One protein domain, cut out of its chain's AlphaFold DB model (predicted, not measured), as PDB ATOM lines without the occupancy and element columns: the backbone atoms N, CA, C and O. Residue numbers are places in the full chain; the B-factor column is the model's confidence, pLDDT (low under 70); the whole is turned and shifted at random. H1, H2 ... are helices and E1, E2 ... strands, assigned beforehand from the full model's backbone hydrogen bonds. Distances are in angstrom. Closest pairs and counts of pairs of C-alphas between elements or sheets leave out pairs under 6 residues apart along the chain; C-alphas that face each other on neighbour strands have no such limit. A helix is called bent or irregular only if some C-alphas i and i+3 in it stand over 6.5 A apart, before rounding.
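AT A GLANCE: This is residues 179 to 297 of the 305 residues of an uncharacterized protein of Candidatus Verstraetearchaeota archaeon (UniProt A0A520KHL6). A twisted sheet of four antiparallel strands has two helices, H1 and H4, packed over one face, where they cross each other at a steep angle. The two shorter helices H2 and H3 form a small lobe at one end of the sheet, beyond the end of E2, with H3 reaching over the bent edge strand E1; at the far end of H4, residues 292 to 297 stick out free. The printed part has 119 residues with four named helices and four named strands, in the order H1 E1 E2 H2 H3 E3 E4 H4, and the sheet's order is E1 E2 E3 E4. The class is mixed, helices and strands. The whole is compact, with a radius of gyration of the C-alphas of 15.1 A, and spans 50 by 34 by 23 A.

IN THESE COORDINATES: In the sheet, E1 is residues 198 to 206, 22.2 A from first to last C-alpha, and it bends by 57 degrees at residue 201. E2 is residues 209 to 216, 21.7 A long; E3 is residues 247 to 253, 19.6 A long; E4 is residues 261 to 266, 17.2 A long. H1, residues 179 to 193, begins with C-alpha 179 at (62.299, -60.465, -88.727) and is 23.3 A long; it is irregular, with C-alphas 179 and 182 standing 7.1 A apart. H4, residues 274 to 297, is the longest helix at 34.2 A and ends with C-alpha 297 at (69.960, -45.503, -88.623). H2 is residues 218 to 230, 19.3 A long, and C-alpha 230 is at (35.337, -31.981, -72.118); it is neither bent nor irregular, but only just: C-alphas 219 and 222 are 6.3 A apart. H3 is residues 235 to 241, 10.1 A long.

HOW THE PARTS SIT: E1 and E2 form a hairpin, antiparallel at 166 degrees, with N 204 and O 211 within hydrogen-bond range at 2.8 A. E2 and E3, the inner strands, are antiparallel at 162 degrees, with N 212 and O 250 at 2.8 A. E3 and E4 form the other hairpin, antiparallel at 166 degrees, with N 251 and O 263 at 2.8 A. H1 is on the sheet at a height of 9.1 A, over E1 and E2, and runs along the strands, at 2 degrees to E2 on the local plane; the closest C-alphas of H1 and E1 are those of Glu 189 and Val 203, 6.7 A apart. H4 is on the same face at a height of 8.3 A, over E3 and only just over E4, on which 3 of its C-alphas fall. It runs slantwise to the strands, at 43 degrees to E3 on the local plane, and its closest C-alpha pair with E4 is Trp 265 and Ser 276, 6.3 A. H4 touches H1 with residues 283 to 290 alone, at a steep tilt of 60 degrees, opposite ways; the closest C-alphas are those of Ile 188 and Leu 286, 6.6 A. H3 is on the sheet at a height of 9.0 A, over E1, slantwise at 56 degrees on the local plane; the closest C-alphas of E1 and H3 are those of Leu 201 and Lys 240, 6.4 A. With H1 and H4 on one face and H3 on the other, the architecture is three layers, helices on both faces of a sheet. H2 only grazes the sheet, with residues 218 to 222. H2 touches H3 with residues 224 to 229 alone, at a steep tilt of 62 degrees, opposite ways, with the C-alphas of Leu 228 and Pro 235 closest at 5.4 A. H2 and H4 are apart, and so are H1 and H3. In H3 and H4 every O i to N i+4 pair is within hydrogen-bond range; in H1 10 of 11 are, and in H2 7 of 9.

THE WHOLE: The two C-alphas farthest apart are those of Leu 231 and Gly 257, 51.0 A. The printed part has no cut, and no link is long. The mean pLDDT of the printed part is 74.1; it is under 70 in 46 residues, among them residues 217 to 239 and 268 to 278, and H2 has a mean of 56.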
ATOM      1  N   LYS A 179      61.588 -60.981 -89.911       83.25
ATOM      2  CA  LYS A 179      62.299 -60.465 -88.727       83.25
ATOM      3  C   LYS A 179      62.036 -58.981 -88.442       83.25
ATOM      4  O   LYS A 179      62.233 -58.534 -87.322       83.25
ATOM      5  N   GLU A 180      61.622 -58.202 -89.442       82.25
ATOM      6  CA  GLU A 180      61.296 -56.782 -89.269       82.25
ATOM      7  C   GLU A 180      59.857 -56.556 -88.800       82.25
ATOM      8  O   GLU A 180      59.554 -55.445 -88.375       82.25
ATOM      9  N   LEU A 181      58.978 -57.566 -88.853       84.62
ATOM     10  CA  LEU A 181      57.557 -57.404 -88.534       84.62
ATOM     11  C   LEU A 181      57.290 -56.865 -87.118       84.62
ATOM     12  O   LEU A 181      56.444 -55.981 -87.009       84.62
ATOM     13  N   PRO A 182      57.983 -57.304 -86.048       84.25
ATOM     14  CA  PRO A 182      57.767 -56.740 -84.714       84.25
ATOM     15  C   PRO A 182      58.093 -55.242 -84.655       84.25
ATOM     16  O   PRO A 182      57.277 -54.447 -84.213       84.25
ATOM     17  N   HIS A 183      59.230 -54.835 -85.222       85.38
ATOM     18  CA  HIS A 183      59.651 -53.431 -85.248       85.38
ATOM     19  C   HIS A 183      58.746 -52.551 -86.120       85.38
ATOM     20  O   HIS A 183      58.493 -51.396 -85.798       85.38
ATOM     21  N   VAL A 184      58.255 -53.096 -87.236       85.31
ATOM     22  CA  VAL A 184      57.284 -52.413 -88.102       85.31
ATOM     23  C   VAL A 184      55.954 -52.247 -87.380       85.31
ATOM     24  O   VAL A 184      55.332 -51.198 -87.500       85.31
ATOM     25  N   LYS A 185      55.518 -53.269 -86.639       88.31
ATOM     26  CA  LYS A 185      54.298 -53.226 -85.835       88.31
ATOM     27  C   LYS A 185      54.390 -52.109 -84.795       88.31
ATOM     28  O   LYS A 185      53.490 -51.277 -84.767       88.31
ATOM     29  N   ASP A 186      55.486 -52.041 -84.044       85.81
ATOM     30  CA  ASP A 186      55.701 -50.991 -83.041       85.81
ATOM     31  C   ASP A 186      55.739 -49.593 -83.686       85.81
ATOM     32  O   ASP A 186      55.047 -48.685 -83.229       85.81
ATOM     33  N   TYR A 187      56.451 -49.438 -84.812       85.25
ATOM     34  CA  TYR A 187      56.513 -48.175 -85.561       85.25
ATOM     35  C   TYR A 187      55.136 -47.721 -86.070       85.25
ATOM     36  O   TYR A 187      54.769 -46.553 -85.951       85.25
ATOM     37  N   ILE A 188      54.359 -48.639 -86.652       85.38
ATOM     38  CA  ILE A 188      53.009 -48.346 -87.140       85.38
ATOM     39  C   ILE A 188      52.088 -47.990 -85.973       85.38
ATOM     40  O   ILE A 188      51.308 -47.050 -86.088       85.38
ATOM     41  N   GLU A 189      52.165 -48.723 -84.862       87.12
ATOM     42  CA  GLU A 189      51.334 -48.470 -83.687       87.12
ATOM     43  C   GLU A 189      51.621 -47.088 -83.081       87.12
ATOM     44  O   GLU A 189      50.684 -46.362 -82.754       87.12
ATOM     45  N   GLU A 190      52.891 -46.688 -82.989       83.25
ATOM     46  CA  GLU A 190      53.298 -45.360 -82.517       83.25
ATOM     47  C   GLU A 190      52.795 -44.248 -83.450       83.25
ATOM     48  O   GLU A 190      52.137 -43.310 -83.004       83.25
ATOM     49  N   ARG A 191      52.986 -44.400 -84.767       82.19
ATOM     50  CA  ARG A 191      52.518 -43.427 -85.772       82.19
ATOM     51  C   ARG A 191      51.003 -43.333 -85.895       82.19
ATOM     52  O   ARG A 191      50.481 -42.299 -86.302       82.19
ATOM     53  N   LEU A 192      50.278 -44.402 -85.582       82.38
ATOM     54  CA  LEU A 192      48.818 -44.375 -85.547       82.38
ATOM     55  C   LEU A 192      48.286 -43.667 -84.295       82.38
ATOM     56  O   LEU A 192      47.213 -43.084 -84.376       82.38
ATOM     57  N   LYS A 193      49.013 -43.668 -83.168       81.06
ATOM     58  CA  LYS A 193      48.610 -42.929 -81.952       81.06
ATOM     59  C   LYS A 193      48.656 -41.414 -82.147       81.06
ATOM     60  O   LYS A 193      47.906 -40.696 -81.500       81.06
ATOM     61  N   GLU A 194      49.495 -40.931 -83.060       76.19
ATOM     62  CA  GLU A 194      49.585 -39.510 -83.423       76.19
ATOM     63  C   GLU A 194      48.369 -39.018 -84.243       76.19
ATOM     64  O   GLU A 194      48.247 -37.824 -84.518       76.19
ATOM     65  N   ARG A 195      47.472 -39.920 -84.671       70.12
ATOM     66  CA  ARG A 195      46.344 -39.613 -85.561       70.12
ATOM     67  C   ARG A 195      45.048 -39.442 -84.773       70.12
ATOM     68  O   ARG A 195      44.544 -40.385 -84.182       70.12
ATOM     69  N   GLU A 196      44.464 -38.248 -84.842       69.62
ATOM     70  CA  GLU A 196      43.179 -37.925 -84.195       69.62
ATOM     71  C   GLU A 196      41.949 -38.392 -85.009       69.62
ATOM     72  O   GLU A 196      40.824 -38.389 -84.513       69.62
ATOM     73  N   ASP A 197      42.138 -38.779 -86.275       67.25
ATOM     74  CA  ASP A 197      41.089 -39.240 -87.196       67.25
ATOM     75  C   ASP A 197      40.867 -40.766 -87.165       67.25
ATOM     76  O   ASP A 197      39.975 -41.284 -87.849       67.25
ATOM     77  N   LEU A 198      41.659 -41.491 -86.368       75.69
ATOM     78  CA  LEU A 198      41.645 -42.948 -86.255       75.69
ATOM     79  C   LEU A 198      41.715 -43.386 -84.790       75.69
ATOM     80  O   LEU A 198      42.535 -42.892 -84.029       75.69
ATOM     81  N   VAL A 199      40.928 -44.396 -84.417       82.19
ATOM     82  CA  VAL A 199      41.071 -45.077 -83.118       82.19
ATOM     83  C   VAL A 199      41.612 -46.471 -83.346       82.19
ATOM     84  O   VAL A 199      41.011 -47.268 -84.069       82.19
ATOM     85  N   ILE A 200      42.741 -46.797 -82.724       86.56
ATOM     86  CA  ILE A 200      43.351 -48.123 -82.840       86.56
ATOM     87  C   ILE A 200      42.501 -49.135 -82.064       86.56
ATOM     88  O   ILE A 200      42.368 -49.034 -80.845       86.56
ATOM     89  N   LEU A 201      41.956 -50.135 -82.761       85.06
ATOM     90  CA  LEU A 201      41.305 -51.287 -82.133       85.06
ATOM     91  C   LEU A 201      42.336 -52.359 -81.789       85.06
ATOM     92  O   LEU A 201      42.390 -52.832 -80.658       85.06
ATOM     93  N   SER A 202      43.159 -52.744 -82.767       88.00
ATOM     94  CA  SER A 202      44.254 -53.690 -82.552       88.00
ATOM     95  C   SER A 202      45.324 -53.578 -83.633       88.00
ATOM     96  O   SER A 202      45.030 -53.275 -84.788       88.00
ATOM     97  N   VAL A 203      46.567 -53.861 -83.252       88.44
ATOM     98  CA  VAL A 203      47.684 -54.071 -84.175       88.44
ATOM     99  C   VAL A 203      48.350 -55.376 -83.767       88.44
ATOM    100  O   VAL A 203      49.037 -55.443 -82.751       88.44
ATOM    101  N   ASN A 204      48.108 -56.434 -84.533       89.06
ATOM    102  CA  ASN A 204      48.524 -57.786 -84.189       89.06
ATOM    103  C   ASN A 204      49.491 -58.338 -85.227       89.06
ATOM    104  O   ASN A 204      49.245 -58.273 -86.431       89.06
ATOM    105  N   THR A 205      50.567 -58.950 -84.750       87.06
ATOM    106  CA  THR A 205      51.505 -59.675 -85.603       87.06
ATOM    107  C   THR A 205      51.097 -61.145 -85.656       87.06
ATOM    108  O   THR A 205      50.867 -61.779 -84.630       87.06
ATOM    109  N   LYS A 206      51.003 -61.687 -86.866       84.75
ATOM    110  CA  LYS A 206      50.908 -63.116 -87.185       84.75
ATOM    111  C   LYS A 206      52.209 -63.532 -87.871       84.75
ATOM    112  O   LYS A 206      52.932 -62.661 -88.345       84.75
ATOM    113  N   GLU A 207      52.477 -64.836 -87.973       79.50
ATOM    114  CA  GLU A 207      53.755 -65.398 -88.462       79.50
ATOM    115  C   GLU A 207      54.397 -64.599 -89.606       79.50
ATOM    116  O   GLU A 207      55.527 -64.145 -89.470       79.50
ATOM    117  N   ASN A 208      53.646 -64.337 -90.682       85.56
ATOM    118  CA  ASN A 208      54.140 -63.621 -91.866       85.56
ATOM    119  C   ASN A 208      53.336 -62.354 -92.197       85.56
ATOM    120  O   ASN A 208      53.336 -61.891 -93.342       85.56
ATOM    121  N   SER A 209      52.590 -61.798 -91.238       87.69
ATOM    122  CA  SER A 209      51.760 -60.622 -91.520       87.69
ATOM    123  C   SER A 209      51.469 -59.753 -90.307       87.69
ATOM    124  O   SER A 209      51.378 -60.260 -89.197       87.69
ATOM    125  N   ILE A 210      51.229 -58.465 -90.532       89.38
ATOM    126  CA  ILE A 210      50.686 -57.550 -89.523       89.38
ATOM    127  C   ILE A 210      49.245 -57.240 -89.899       89.38
ATOM    128  O   ILE A 210      48.969 -56.852 -91.033       89.38
ATOM    129  N   GLU A 211      48.335 -57.425 -88.955       90.50
ATOM    130  CA  GLU A 211      46.927 -57.068 -89.063       90.50
ATOM    131  C   GLU A 211      46.664 -55.823 -88.221       90.50
ATOM    132  O   GLU A 211      46.894 -55.811 -87.014       90.50
ATOM    133  N   ILE A 212      46.208 -54.768 -88.884       91.62
ATOM    134  CA  ILE A 212      45.959 -53.445 -88.322       91.62
ATOM    135  C   ILE A 212      44.460 -53.210 -88.427       91.62
ATOM    136  O   ILE A 212      43.910 -53.277 -89.526       91.62
ATOM    137  N   LEU A 213      43.808 -52.938 -87.305       89.25
ATOM    138  CA  LEU A 213      42.385 -52.639 -87.221       89.25
ATOM    139  C   LEU A 213      42.194 -51.305 -86.513       89.25
ATOM    140  O   LEU A 213      42.615 -51.130 -85.366       89.25
ATOM    141  N   CYS A 214      41.509 -50.388 -87.185       85.00
ATOM    142  CA  CYS A 214      41.184 -49.067 -86.669       85.00
ATOM    143  C   CYS A 214      39.696 -48.769 -86.878       85.00
ATOM    144  O   CYS A 214      39.077 -49.272 -87.817       85.00
ATOM    145  N   ARG A 215      39.120 -47.912 -86.037       78.19
ATOM    146  CA  ARG A 215      37.871 -47.215 -86.359       78.19
ATOM    147  C   ARG A 215      38.195 -45.900 -87.030       78.19
ATOM    148  O   ARG A 215      39.062 -45.164 -86.560       78.19
ATOM    149  N   TYR A 216      37.499 -45.626 -88.123       72.88
ATOM    150  CA  TYR A 216      37.637 -44.377 -88.848       72.88
ATOM    151  C   TYR A 216      36.658 -43.346 -88.294       72.88
ATOM    152  O   TYR A 216      35.446 -43.560 -88.327       72.88
ATOM    153  N   LEU A 217      37.192 -42.235 -87.790       64.25
ATOM    154  CA  LEU A 217      36.399 -41.154 -87.211       64.25
ATOM    155  C   LEU A 217      36.176 -39.982 -88.181       64.25
ATOM    156  O   LEU A 217      35.237 -39.202 -88.003       64.25
ATOM    157  N   GLY A 218      37.045 -39.842 -89.188       60.44
ATOM    158  CA  GLY A 218      37.038 -38.722 -90.133       60.44
ATOM    159  C   GLY A 218      37.195 -37.349 -89.461       60.44
ATOM    160  O   GLY A 218      37.649 -37.243 -88.324       60.44
ATOM    161  N   ASP A 219      36.771 -36.287 -90.156       52.91
ATOM    162  CA  ASP A 219      36.872 -34.895 -89.675       52.91
ATOM    163  C   ASP A 219      36.017 -34.616 -88.423       52.91
ATOM    164  O   ASP A 219      36.317 -33.720 -87.631       52.91
ATOM    165  N   THR A 220      34.956 -35.400 -88.213       50.53
ATOM    166  CA  THR A 220      34.109 -35.355 -87.012       50.53
ATOM    167  C   THR A 220      34.803 -35.927 -85.779       50.53
ATOM    168  O   THR A 220      34.473 -35.532 -84.664       50.53
ATOM    169  N   GLY A 221      35.800 -36.799 -85.965       52.12
ATOM    170  CA  GLY A 221      36.524 -37.467 -84.887       52.12
ATOM    171  C   GLY A 221      37.164 -36.525 -83.894       52.12
ATOM    172  O   GLY A 221      36.988 -36.687 -82.692       52.12
ATOM    173  N   ARG A 222      37.824 -35.483 -84.400       53.41
ATOM    174  CA  ARG A 222      38.494 -34.479 -83.574       53.41
ATOM    175  C   ARG A 222      37.515 -33.724 -82.674       53.41
ATOM    176  O   ARG A 222      37.786 -33.523 -81.494       53.41
ATOM    177  N   LEU A 223      36.361 -33.334 -83.217       55.78
ATOM    178  CA  LEU A 223      35.312 -32.649 -82.458       55.78
ATOM    179  C   LEU A 223      34.690 -33.577 -81.416       55.78
ATOM    180  O   LEU A 223      34.516 -33.166 -80.272       55.78
ATOM    181  N   THR A 224      34.403 -34.828 -81.780       57.66
ATOM    182  CA  THR A 224      33.849 -35.823 -80.854       57.66
ATOM    183  C   THR A 224      34.835 -36.161 -79.739       57.66
ATOM    184  O   THR A 224      34.436 -36.210 -78.581       57.66
ATOM    185  N   PHE A 225      36.125 -36.308 -80.053       61.62
ATOM    186  CA  PHE A 225      37.184 -36.557 -79.075       61.62
ATOM    187  C   PHE A 225      37.280 -35.409 -78.065       61.62
ATOM    188  O   PHE A 225      37.169 -35.636 -76.865       61.62
ATOM    189  N   VAL A 226      37.368 -34.164 -78.548       61.38
ATOM    190  CA  VAL A 226      37.397 -32.961 -77.698       61.38
ATOM    191  C   VAL A 226      36.125 -32.836 -76.856       61.38
ATOM    192  O   VAL A 226      36.198 -32.505 -75.675       61.38
ATOM    193  N   THR A 227      34.961 -33.137 -77.435       56.47
ATOM    194  CA  THR A 227      33.674 -33.065 -76.733       56.47
ATOM    195  C   THR A 227      33.594 -34.112 -75.622       56.47
ATOM    196  O   THR A 227      33.276 -33.770 -74.485       56.47
ATOM    197  N   LEU A 228      33.949 -35.367 -75.901       55.22
ATOM    198  CA  LEU A 228      33.975 -36.439 -74.903       55.22
ATOM    199  C   LEU A 228      34.983 -36.144 -73.784       55.22
ATOM    200  O   LEU A 228      34.628 -36.247 -72.610       55.22
ATOM    201  N   SER A 229      36.185 -35.667 -74.130       56.59
ATOM    202  CA  SER A 229      37.173 -35.216 -73.144       56.59
ATOM    203  C   SER A 229      36.649 -34.068 -72.278       56.59
ATOM    204  O   SER A 229      36.861 -34.073 -71.068       56.59
ATOM    205  N   SER A 230      35.926 -33.105 -72.863       57.69
ATOM    206  CA  SER A 230      35.337 -31.981 -72.118       57.69
ATOM    207  C   SER A 230      34.220 -32.402 -71.154       57.69
ATOM    208  O   SER A 230      33.972 -31.721 -70.163       57.69
ATOM    209  N   LEU A 231      33.588 -33.550 -71.411       60.25
ATOM    210  CA  LEU A 231      32.569 -34.162 -70.557       60.25
ATOM    211  C   LEU A 231      33.170 -35.076 -69.472       60.25
ATOM    212  O   LEU A 231      32.424 -35.713 -68.733       60.25
ATOM    213  N   GLY A 232      34.503 -35.158 -69.368       60.41
ATOM    214  CA  GLY A 232      35.198 -36.032 -68.416       60.41
ATOM    215  C   GLY A 232      35.120 -37.520 -68.772       60.41
ATOM    216  O   GLY A 232      35.435 -38.370 -67.941       60.41
ATOM    217  N   ILE A 233      34.695 -37.845 -69.994       68.25
ATOM    218  CA  ILE A 233      34.591 -39.213 -70.497       68.25
ATOM    219  C   ILE A 233      35.885 -39.544 -71.235       68.25
ATOM    220  O   ILE A 233      36.378 -38.728 -72.012       68.25
ATOM    221  N   ASN A 234      36.427 -40.748 -71.031       69.75
ATOM    222  CA  ASN A 234      37.573 -41.215 -71.804       69.75
ATOM    223  C   ASN A 234      37.144 -41.444 -73.273       69.75
ATOM    224  O   ASN A 234      36.376 -42.379 -73.548       69.75
ATOM    225  N   PRO A 235      37.588 -40.596 -74.221       63.59
ATOM    226  CA  PRO A 235      37.163 -40.687 -75.612       63.59
ATOM    227  C   PRO A 235      37.655 -41.978 -76.270       63.59
ATOM    228  O   PRO A 235      36.921 -42.561 -77.063       63.59
ATOM    229  N   ASP A 236      38.837 -42.476 -75.900       66.56
ATOM    230  CA  ASP A 236      39.408 -43.687 -76.491       66.56
ATOM    231  C   ASP A 236      38.574 -44.927 -76.168       66.56
ATOM    232  O   ASP A 236      38.295 -45.739 -77.047       66.56
ATOM    233  N   GLU A 237      38.138 -45.081 -74.918       68.00
ATOM    234  CA  GLU A 237      37.294 -46.215 -74.521       68.00
ATOM    235  C   GLU A 237      35.890 -46.121 -75.120       68.00
ATOM    236  O   GLU A 237      35.335 -47.124 -75.570       68.00
ATOM    237  N   SER A 238      35.334 -44.910 -75.185       65.31
ATOM    238  CA  SER A 238      33.988 -44.679 -75.719       65.31
ATOM    239  C   SER A 238      33.929 -44.932 -77.225       65.31
ATOM    240  O   SER A 238      33.058 -45.653 -77.706       65.31
ATOM    241  N   LEU A 239      34.902 -44.404 -77.970       69.25
ATOM    242  CA  LEU A 239      34.957 -44.531 -79.426       69.25
ATOM    243  C   LEU A 239      35.379 -45.935 -79.871       69.25
ATOM    244  O   LEU A 239      34.938 -46.393 -80.924       69.25
ATOM    245  N   LYS A 240      36.172 -46.672 -79.074       72.75
ATOM    246  CA  LYS A 240      36.467 -48.096 -79.334       72.75
ATOM    247  C   LYS A 240      35.206 -48.959 -79.344       72.75
ATOM    248  O   LYS A 240      35.107 -49.875 -80.166       72.75
ATOM    249  N   ASN A 241      34.245 -48.651 -78.479       66.81
ATOM    250  CA  ASN A 241      33.033 -49.448 -78.294       66.81
ATOM    251  C   ASN A 241      31.845 -48.985 -79.156       66.81
ATOM    252  O   ASN A 241      30.840 -49.683 -79.221       66.81
ATOM    253  N   ASP A 242      31.960 -47.858 -79.861       64.50
ATOM    254  CA  ASP A 242      30.875 -47.313 -80.680       64.50
ATOM    255  C   ASP A 242      30.700 -48.077 -82.003       64.50
ATOM    256  O   ASP A 242      31.371 -47.813 -82.998       64.50
ATOM    257  N   GLU A 243      29.778 -49.039 -82.039       63.94
ATOM    258  CA  GLU A 243      29.463 -49.872 -83.210       63.94
ATOM    259  C   GLU A 243      28.958 -49.102 -84.442       63.94
ATOM    260  O   GLU A 243      28.958 -49.663 -85.538       63.94
ATOM    261  N   THR A 244      28.578 -47.827 -84.308       60.19
ATOM    262  CA  THR A 244      28.090 -47.021 -85.439       60.19
ATOM    263  C   THR A 244      29.214 -46.531 -86.356       60.19
ATOM    264  O   THR A 244      28.973 -46.218 -87.524       60.19
ATOM    265  N   LEU A 245      30.456 -46.510 -85.859       63.69
ATOM    266  CA  LEU A 245      31.622 -46.043 -86.603       63.69
ATOM    267  C   LEU A 245      32.205 -47.127 -87.524       63.69
ATOM    268  O   LEU A 245      32.402 -48.269 -87.088       63.69
ATOM    269  N   PRO A 246      32.578 -46.782 -88.771       67.75
ATOM    270  CA  PRO A 246      33.135 -47.740 -89.715       67.75
ATOM    271  C   PRO A 246      34.488 -48.281 -89.239       67.75
ATOM    272  O   PRO A 246      35.407 -47.535 -88.890       67.75
ATOM    273  N   ILE A 247      34.619 -49.608 -89.267       79.19
ATOM    274  CA  ILE A 247      35.876 -50.309 -88.997       79.19
ATOM    275  C   ILE A 247      36.651 -50.431 -90.302       79.19
ATOM    276  O   ILE A 247      36.107 -50.871 -91.316       79.19
ATOM    277  N   ILE A 248      37.934 -50.101 -90.264       82.31
ATOM    278  CA  ILE A 248      38.862 -50.287 -91.371       82.31
ATOM    279  C   ILE A 248      39.998 -51.201 -90.939       82.31
ATOM    280  O   ILE A 248      40.481 -51.139 -89.807       82.31
ATOM    281  N   GLY A 249      40.416 -52.070 -91.852       86.56
ATOM    282  CA  GLY A 249      41.500 -52.999 -91.602       86.56
ATOM    283  C   GLY A 249      42.495 -53.051 -92.743       86.56
ATOM    284  O   GLY A 249      42.135 -52.908 -93.912       86.56
ATOM    285  N   ALA A 250      43.756 -53.266 -92.390       87.88
ATOM    286  CA  ALA A 250      44.835 -53.533 -93.320       87.88
ATOM    287  C   ALA A 250      45.621 -54.757 -92.854       87.88
ATOM    288  O   ALA A 250      45.913 -54.918 -91.670       87.88
ATOM    289  N   ARG A 251      45.995 -55.620 -93.796       89.00
ATOM    290  CA  ARG A 251      46.889 -56.750 -93.569       89.00
ATOM    291  C   ARG A 251      48.113 -56.599 -94.446       89.00
ATOM    292  O   ARG A 251      48.041 -56.725 -95.667       89.00
ATOM    293  N   VAL A 252      49.241 -56.358 -93.800       87.56
ATOM    294  CA  VAL A 252      50.556 -56.297 -94.427       87.56
ATOM    295  C   VAL A 252      51.117 -57.712 -94.447       87.56
ATOM    296  O   VAL A 252      51.481 -58.238 -93.403       87.56
ATOM    297  N   ILE A 253      51.154 -58.347 -95.614       86.50
ATOM    298  CA  ILE A 253      51.665 -59.704 -95.814       86.50
ATOM    299  C   ILE A 253      53.086 -59.613 -96.357       86.50
ATOM    300  O   ILE A 253      53.340 -59.003 -97.402       86.50
ATOM    301  N   VAL A 254      54.013 -60.258 -95.657       85.31
ATOM    302  CA  VAL A 254      55.417 -60.336 -96.042       85.31
ATOM    303  C   VAL A 254      55.717 -61.741 -96.538       85.31
ATOM    304  O   VAL A 254      55.405 -62.728 -95.881       85.31
ATOM    305  N   LYS A 255      56.336 -61.830 -97.713       79.25
ATOM    306  CA  LYS A 255      56.970 -63.054 -98.198       79.25
ATOM    307  C   LYS A 255      58.433 -62.727 -98.458       79.25
ATOM    308  O   LYS A 255      58.738 -61.674 -99.022       79.25
ATOM    309  N   GLU A 256      59.327 -63.594 -98.000       72.50
ATOM    310  CA  GLU A 256      60.764 -63.371 -98.140       72.50
ATOM    311  C   GLU A 256      61.150 -63.173 -99.610       72.50
ATOM    312  O   GLU A 256      60.704 -63.904-100.492       72.50
ATOM    313  N   GLY A 257      61.950 -62.137 -99.877       64.56
ATOM    314  CA  GLY A 257      62.440 -61.826-101.220       64.56
ATOM    315  C   GLY A 257      61.404 -61.247-102.189       64.56
ATOM    316  O   GLY A 257      61.761 -60.964-103.331       64.56
ATOM    317  N   SER A 258      60.150 -61.024-101.775       72.00
ATOM    318  CA  SER A 258      59.125 -60.429-102.637       72.00
ATOM    319  C   SER A 258      58.609 -59.088-102.123       72.00
ATOM    320  O   SER A 258      58.790 -58.709-100.965       72.00
ATOM    321  N   LYS A 259      57.897 -58.373-102.997       75.62
ATOM    322  CA  LYS A 259      57.180 -57.151-102.631       75.62
ATOM    323  C   LYS A 259      56.163 -57.449-101.527       75.62
ATOM    324  O   LYS A 259      55.432 -58.438-101.609       75.62
ATOM    325  N   THR A 260      56.111 -56.586-100.519       80.38
ATOM    326  CA  THR A 260      55.087 -56.644 -99.475       80.38
ATOM    327  C   THR A 260      53.704 -56.406-100.083       80.38
ATOM    328  O   THR A 260      53.513 -55.475-100.868       80.38
ATOM    329  N   ILE A 261      52.740 -57.255 -99.727       82.38
ATOM    330  CA  ILE A 261      51.349 -57.155-100.180       82.38
ATOM    331  C   ILE A 261      50.541 -56.494 -99.068       82.38
ATOM    332  O   ILE A 261      50.654 -56.890 -97.911       82.38
ATOM    333  N   ILE A 262      49.729 -55.496 -99.407       82.94
ATOM    334  CA  ILE A 262      48.839 -54.825 -98.454       82.94
ATOM    335  C   ILE A 262      47.406 -55.102 -98.892       82.94
ATOM    336  O   ILE A 262      46.923 -54.509 -99.859       82.94
ATOM    337  N   ASP A 263      46.751 -56.014 -98.181       83.44
ATOM    338  CA  ASP A 263      45.313 -56.246 -98.288       83.44
ATOM    339  C   ASP A 263      44.573 -55.266 -97.371       83.44
ATOM    340  O   ASP A 263      45.071 -54.924 -96.302       83.44
ATOM    341  N   TYR A 264      43.375 -54.830 -97.757       83.31
ATOM    342  CA  TYR A 264      42.565 -53.901 -96.967       83.31
ATOM    343  C   TYR A 264      41.075 -54.247 -97.036       83.31
ATOM    344  O   TYR A 264      40.617 -54.885 -97.991       83.31
ATOM    345  N   TRP A 265      40.321 -53.842 -96.018       79.06
ATOM    346  CA  TRP A 265      38.877 -54.059 -95.922       79.06
ATOM    347  C   TRP A 265      38.186 -52.981 -95.081       79.06
ATOM    348  O   TRP A 265      38.820 -52.278 -94.293       79.06
ATOM    349  N   GLU A 266      36.870 -52.865 -95.258       71.38
ATOM    350  CA  GLU A 266      35.977 -52.002 -94.478       71.38
ATOM    351  C   GLU A 266      34.859 -52.889 -93.911       71.38
ATOM    352  O   GLU A 266      34.175 -53.600 -94.651       71.38
ATOM    353  N   GLY A 267      34.700 -52.913 -92.589       73.38
ATOM    354  CA  GLY A 267      33.804 -53.844 -91.906       73.38
ATOM    355  C   GLY A 267      34.241 -55.302 -92.090       73.38
ATOM    356  O   GLY A 267      35.340 -55.679 -91.690       73.38
ATOM    357  N   LYS A 268      33.372 -56.133 -92.677       69.31
ATOM    358  CA  LYS A 268      33.635 -57.563 -92.940       69.31
ATOM    359  C   LYS A 268      34.031 -57.858 -94.393       69.31
ATOM    360  O   LYS A 268      34.368 -58.999 -94.700       69.31
ATOM    361  N   GLU A 269      34.003 -56.862 -95.281       69.88
ATOM    362  CA  GLU A 269      34.153 -57.068 -96.725       69.88
ATOM    363  C   GLU A 269      35.301 -56.255 -97.335       69.88
ATOM    364  O   GLU A 269      35.631 -55.143 -96.912       69.88
ATOM    365  N   ARG A 270      35.906 -56.804 -98.396       67.88
ATOM    366  CA  ARG A 270      36.875 -56.082 -99.230       67.88
ATOM    367  C   ARG A 270      36.135 -55.055-100.083       67.88
ATOM    368  O   ARG A 270      35.710 -55.344-101.199       67.88
ATOM    369  N   LYS A 271      35.998 -53.845 -99.557       66.06
ATOM    370  CA  LYS A 271      35.362 -52.722-100.246       66.06
ATOM    371  C   LYS A 271      36.432 -51.798-100.814       66.06
ATOM    372  O   LYS A 271      37.363 -51.443-100.108       66.06
ATOM    373  N   LYS A 272      36.306 -51.392-102.082       62.69
ATOM    374  CA  LYS A 272      37.161 -50.358-102.700       62.69
ATOM    375  C   LYS A 272      36.568 -48.969-102.457       62.69
ATOM    376  O   LYS A 272      36.126 -48.306-103.389       62.69
ATOM    377  N   SER A 273      36.488 -48.571-101.194       58.12
ATOM    378  CA  SER A 273      36.036 -47.235-100.794       58.12
ATOM    379  C   SER A 273      37.204 -46.246-100.744       58.12
ATOM    380  O   SER A 273      38.364 -46.641-100.637       58.12
ATOM    381  N   PHE A 274      36.904 -44.948-100.762       60.25
ATOM    382  CA  PHE A 274      37.919 -43.911-100.559       60.25
ATOM    383  C   PHE A 274      38.660 -44.076 -99.221       60.25
ATOM    384  O   PHE A 274      39.882 -43.946 -99.171       60.25
ATOM    385  N   ILE A 275      37.935 -44.419 -98.151       63.12
ATOM    386  CA  ILE A 275      38.492 -44.602 -96.804       63.12
ATOM    387  C   ILE A 275      39.512 -45.745 -96.807       63.12
ATOM    388  O   ILE A 275      40.645 -45.583 -96.362       63.12
ATOM    389  N   SER A 276      39.134 -46.889 -97.373       66.06
ATOM    390  CA  SER A 276      39.992 -48.073 -97.413       66.06
ATOM    391  C   SER A 276      41.222 -47.904 -98.320       66.06
ATOM    392  O   SER A 276      42.311 -48.343 -97.956       66.06
ATOM    393  N   GLN A 277      41.097 -47.189 -99.443       68.81
ATOM    394  CA  GLN A 277      42.231 -46.828-100.308       68.81
ATOM    395  C   GLN A 277      43.171 -45.806 -99.657       68.81
ATOM    396  O   GLN A 277      44.394 -45.911 -99.786       68.81
ATOM    397  N   SER A 278      42.615 -44.827 -98.942       65.88
ATOM    398  CA  SER A 278      43.397 -43.826 -98.207       65.88
ATOM    399  C   SER A 278      44.169 -44.479 -97.065       65.88
ATOM    400  O   SER A 278      45.362 -44.233 -96.903       65.88
ATOM    401  N   PHE A 279      43.522 -45.392 -96.337       75.62
ATOM    402  CA  PHE A 279      44.166 -46.175 -95.291       75.62
ATOM    403  C   PHE A 279      45.261 -47.089 -95.848       75.62
ATOM    404  O   PHE A 279      46.371 -47.098 -95.325       75.62
ATOM    405  N   GLN A 280      45.003 -47.787 -96.961       79.69
ATOM    406  CA  GLN A 280      46.021 -48.584 -97.651       79.69
ATOM    407  C   GLN A 280      47.245 -47.734 -98.027       79.69
ATOM    408  O   GLN A 280      48.380 -48.141 -97.775       79.69
ATOM    409  N   SER A 281      47.013 -46.554 -98.604       72.50
ATOM    410  CA  SER A 281      48.073 -45.631 -99.022       72.50
ATOM    411  C   SER A 281      48.882 -45.122 -97.829       72.50
ATOM    412  O   SER A 281      50.107 -45.043 -97.903       72.50
ATOM    413  N   TYR A 282      48.213 -44.836 -96.711       78.38
ATOM    414  CA  TYR A 282      48.863 -44.408 -95.477       78.38
ATOM    415  C   TYR A 282      49.745 -45.507 -94.879       78.38
ATOM    416  O   TYR A 282      50.921 -45.272 -94.610       78.38
ATOM    417  N   ILE A 283      49.229 -46.734 -94.751       82.38
ATOM    418  CA  ILE A 283      50.033 -47.871 -94.284       82.38
ATOM    419  C   ILE A 283      51.235 -48.086 -95.204       82.38
ATOM    420  O   ILE A 283      52.351 -48.271 -94.730       82.38
ATOM    421  N   GLN A 284      51.046 -47.997 -96.521       77.69
ATOM    422  CA  GLN A 284      52.148 -48.100 -97.470       77.69
ATOM    423  C   GLN A 284      53.213 -47.015 -97.255       77.69
ATOM    424  O   GLN A 284      54.406 -47.322 -97.300       77.69
ATOM    425  N   GLN A 285      52.807 -45.772 -96.991       76.12
ATOM    426  CA  GLN A 285      53.723 -44.681 -96.673       76.12
ATOM    427  C   GLN A 285      54.512 -44.961 -95.387       76.12
ATOM    428  O   GLN A 285      55.735 -44.836 -95.400       76.12
ATOM    429  N   LEU A 286      53.857 -45.424 -94.318       81.06
ATOM    430  CA  LEU A 286      54.534 -45.781 -93.066       81.06
ATOM    431  C   LEU A 286      55.592 -46.874 -93.269       81.06
ATOM    432  O   LEU A 286      56.672 -46.815 -92.683       81.06
ATOM    433  N   LEU A 287      55.324 -47.854 -94.137       81.75
ATOM    434  CA  LEU A 287      56.299 -48.895 -94.475       81.75
ATOM    435  C   LEU A 287      57.517 -48.338 -95.232       81.75
ATOM    436  O   LEU A 287      58.644 -48.787 -94.998       81.75
ATOM    437  N   ILE A 288      57.309 -47.366 -96.127       76.56
ATOM    438  CA  ILE A 288      58.395 -46.662 -96.827       76.56
ATOM    439  C   ILE A 288      59.218 -45.855 -95.820       76.56
ATOM    440  O   ILE A 288      60.443 -45.973 -95.793       76.56
ATOM    441  N   GLU A 289      58.558 -45.077 -94.965       72.94
ATOM    442  CA  GLU A 289      59.209 -44.261 -93.940       72.94
ATOM    443  C   GLU A 289      60.034 -45.110 -92.979       72.94
ATOM    444  O   GLU A 289      61.193 -44.783 -92.736       72.94
ATOM    445  N   TYR A 290      59.504 -46.243 -92.515       80.81
ATOM    446  CA  TYR A 290      60.250 -47.187 -91.687       80.81
ATOM    447  C   TYR A 290      61.535 -47.671 -92.382       80.81
ATOM    448  O   TYR A 290      62.603 -47.722 -91.770       80.81
ATOM    449  N   LYS A 291      61.479 -47.988 -93.683       76.88
ATOM    450  CA  LYS A 291      62.667 -48.402 -94.452       76.88
ATOM    451  C   LYS A 291      63.681 -47.272 -94.622       76.88
ATOM    452  O   LYS A 291      64.888 -47.511 -94.522       76.88
ATOM    453  N   VAL A 292      63.214 -46.046 -94.842       72.75
ATOM    454  CA  VAL A 292      64.071 -44.853 -94.900       72.75
ATOM    455  C   VAL A 292      64.698 -44.570 -93.530       72.75
ATOM    456  O   VAL A 292      65.894 -44.306 -93.439       72.75
ATOM    457  N   PHE A 293      63.933 -44.690 -92.447       70.38
ATOM    458  CA  PHE A 293      64.416 -44.512 -91.081       70.38
ATOM    459  C   PHE A 293      65.475 -45.559 -90.720       70.38
ATOM    460  O   PHE A 293      66.573 -45.212 -90.291       70.38
ATOM    461  N   LYS A 294      65.210 -46.840 -91.002       72.12
ATOM    462  CA  LYS A 294      66.162 -47.937 -90.783       72.12
ATOM    463  C   LYS A 294      67.457 -47.770 -91.583       72.12
ATOM    464  O   LYS A 294      68.536 -48.076 -91.079       72.12
ATOM    465  N   SER A 295      67.374 -47.301 -92.829       63.16
ATOM    466  CA  SER A 295      68.567 -47.046 -93.652       63.16
ATOM    467  C   SER A 295      69.374 -45.841 -93.162       63.16
ATOM    468  O   SER A 295      70.600 -45.911 -93.165       63.16
ATOM    469  N   LYS A 296      68.722 -44.789 -92.647       58.22
ATOM    470  CA  LYS A 296      69.401 -43.667 -91.974       58.22
ATOM    471  C   LYS A 296      70.032 -44.067 -90.637       58.22
ATOM    472  O   LYS A 296      71.141 -43.625 -90.359       58.22
ATOM    473  N   GLY A 297      69.393 -44.943 -89.858       51.00
ATOM    474  CA  GLY A 297      69.960 -45.503 -88.623       51.00
ATOM    475  C   GLY A 297      71.246 -46.302 -88.865       51.00
ATOM    476  O   GLY A 297      72.208 -46.161 -88.123       51.00
TER     477      GLY A 297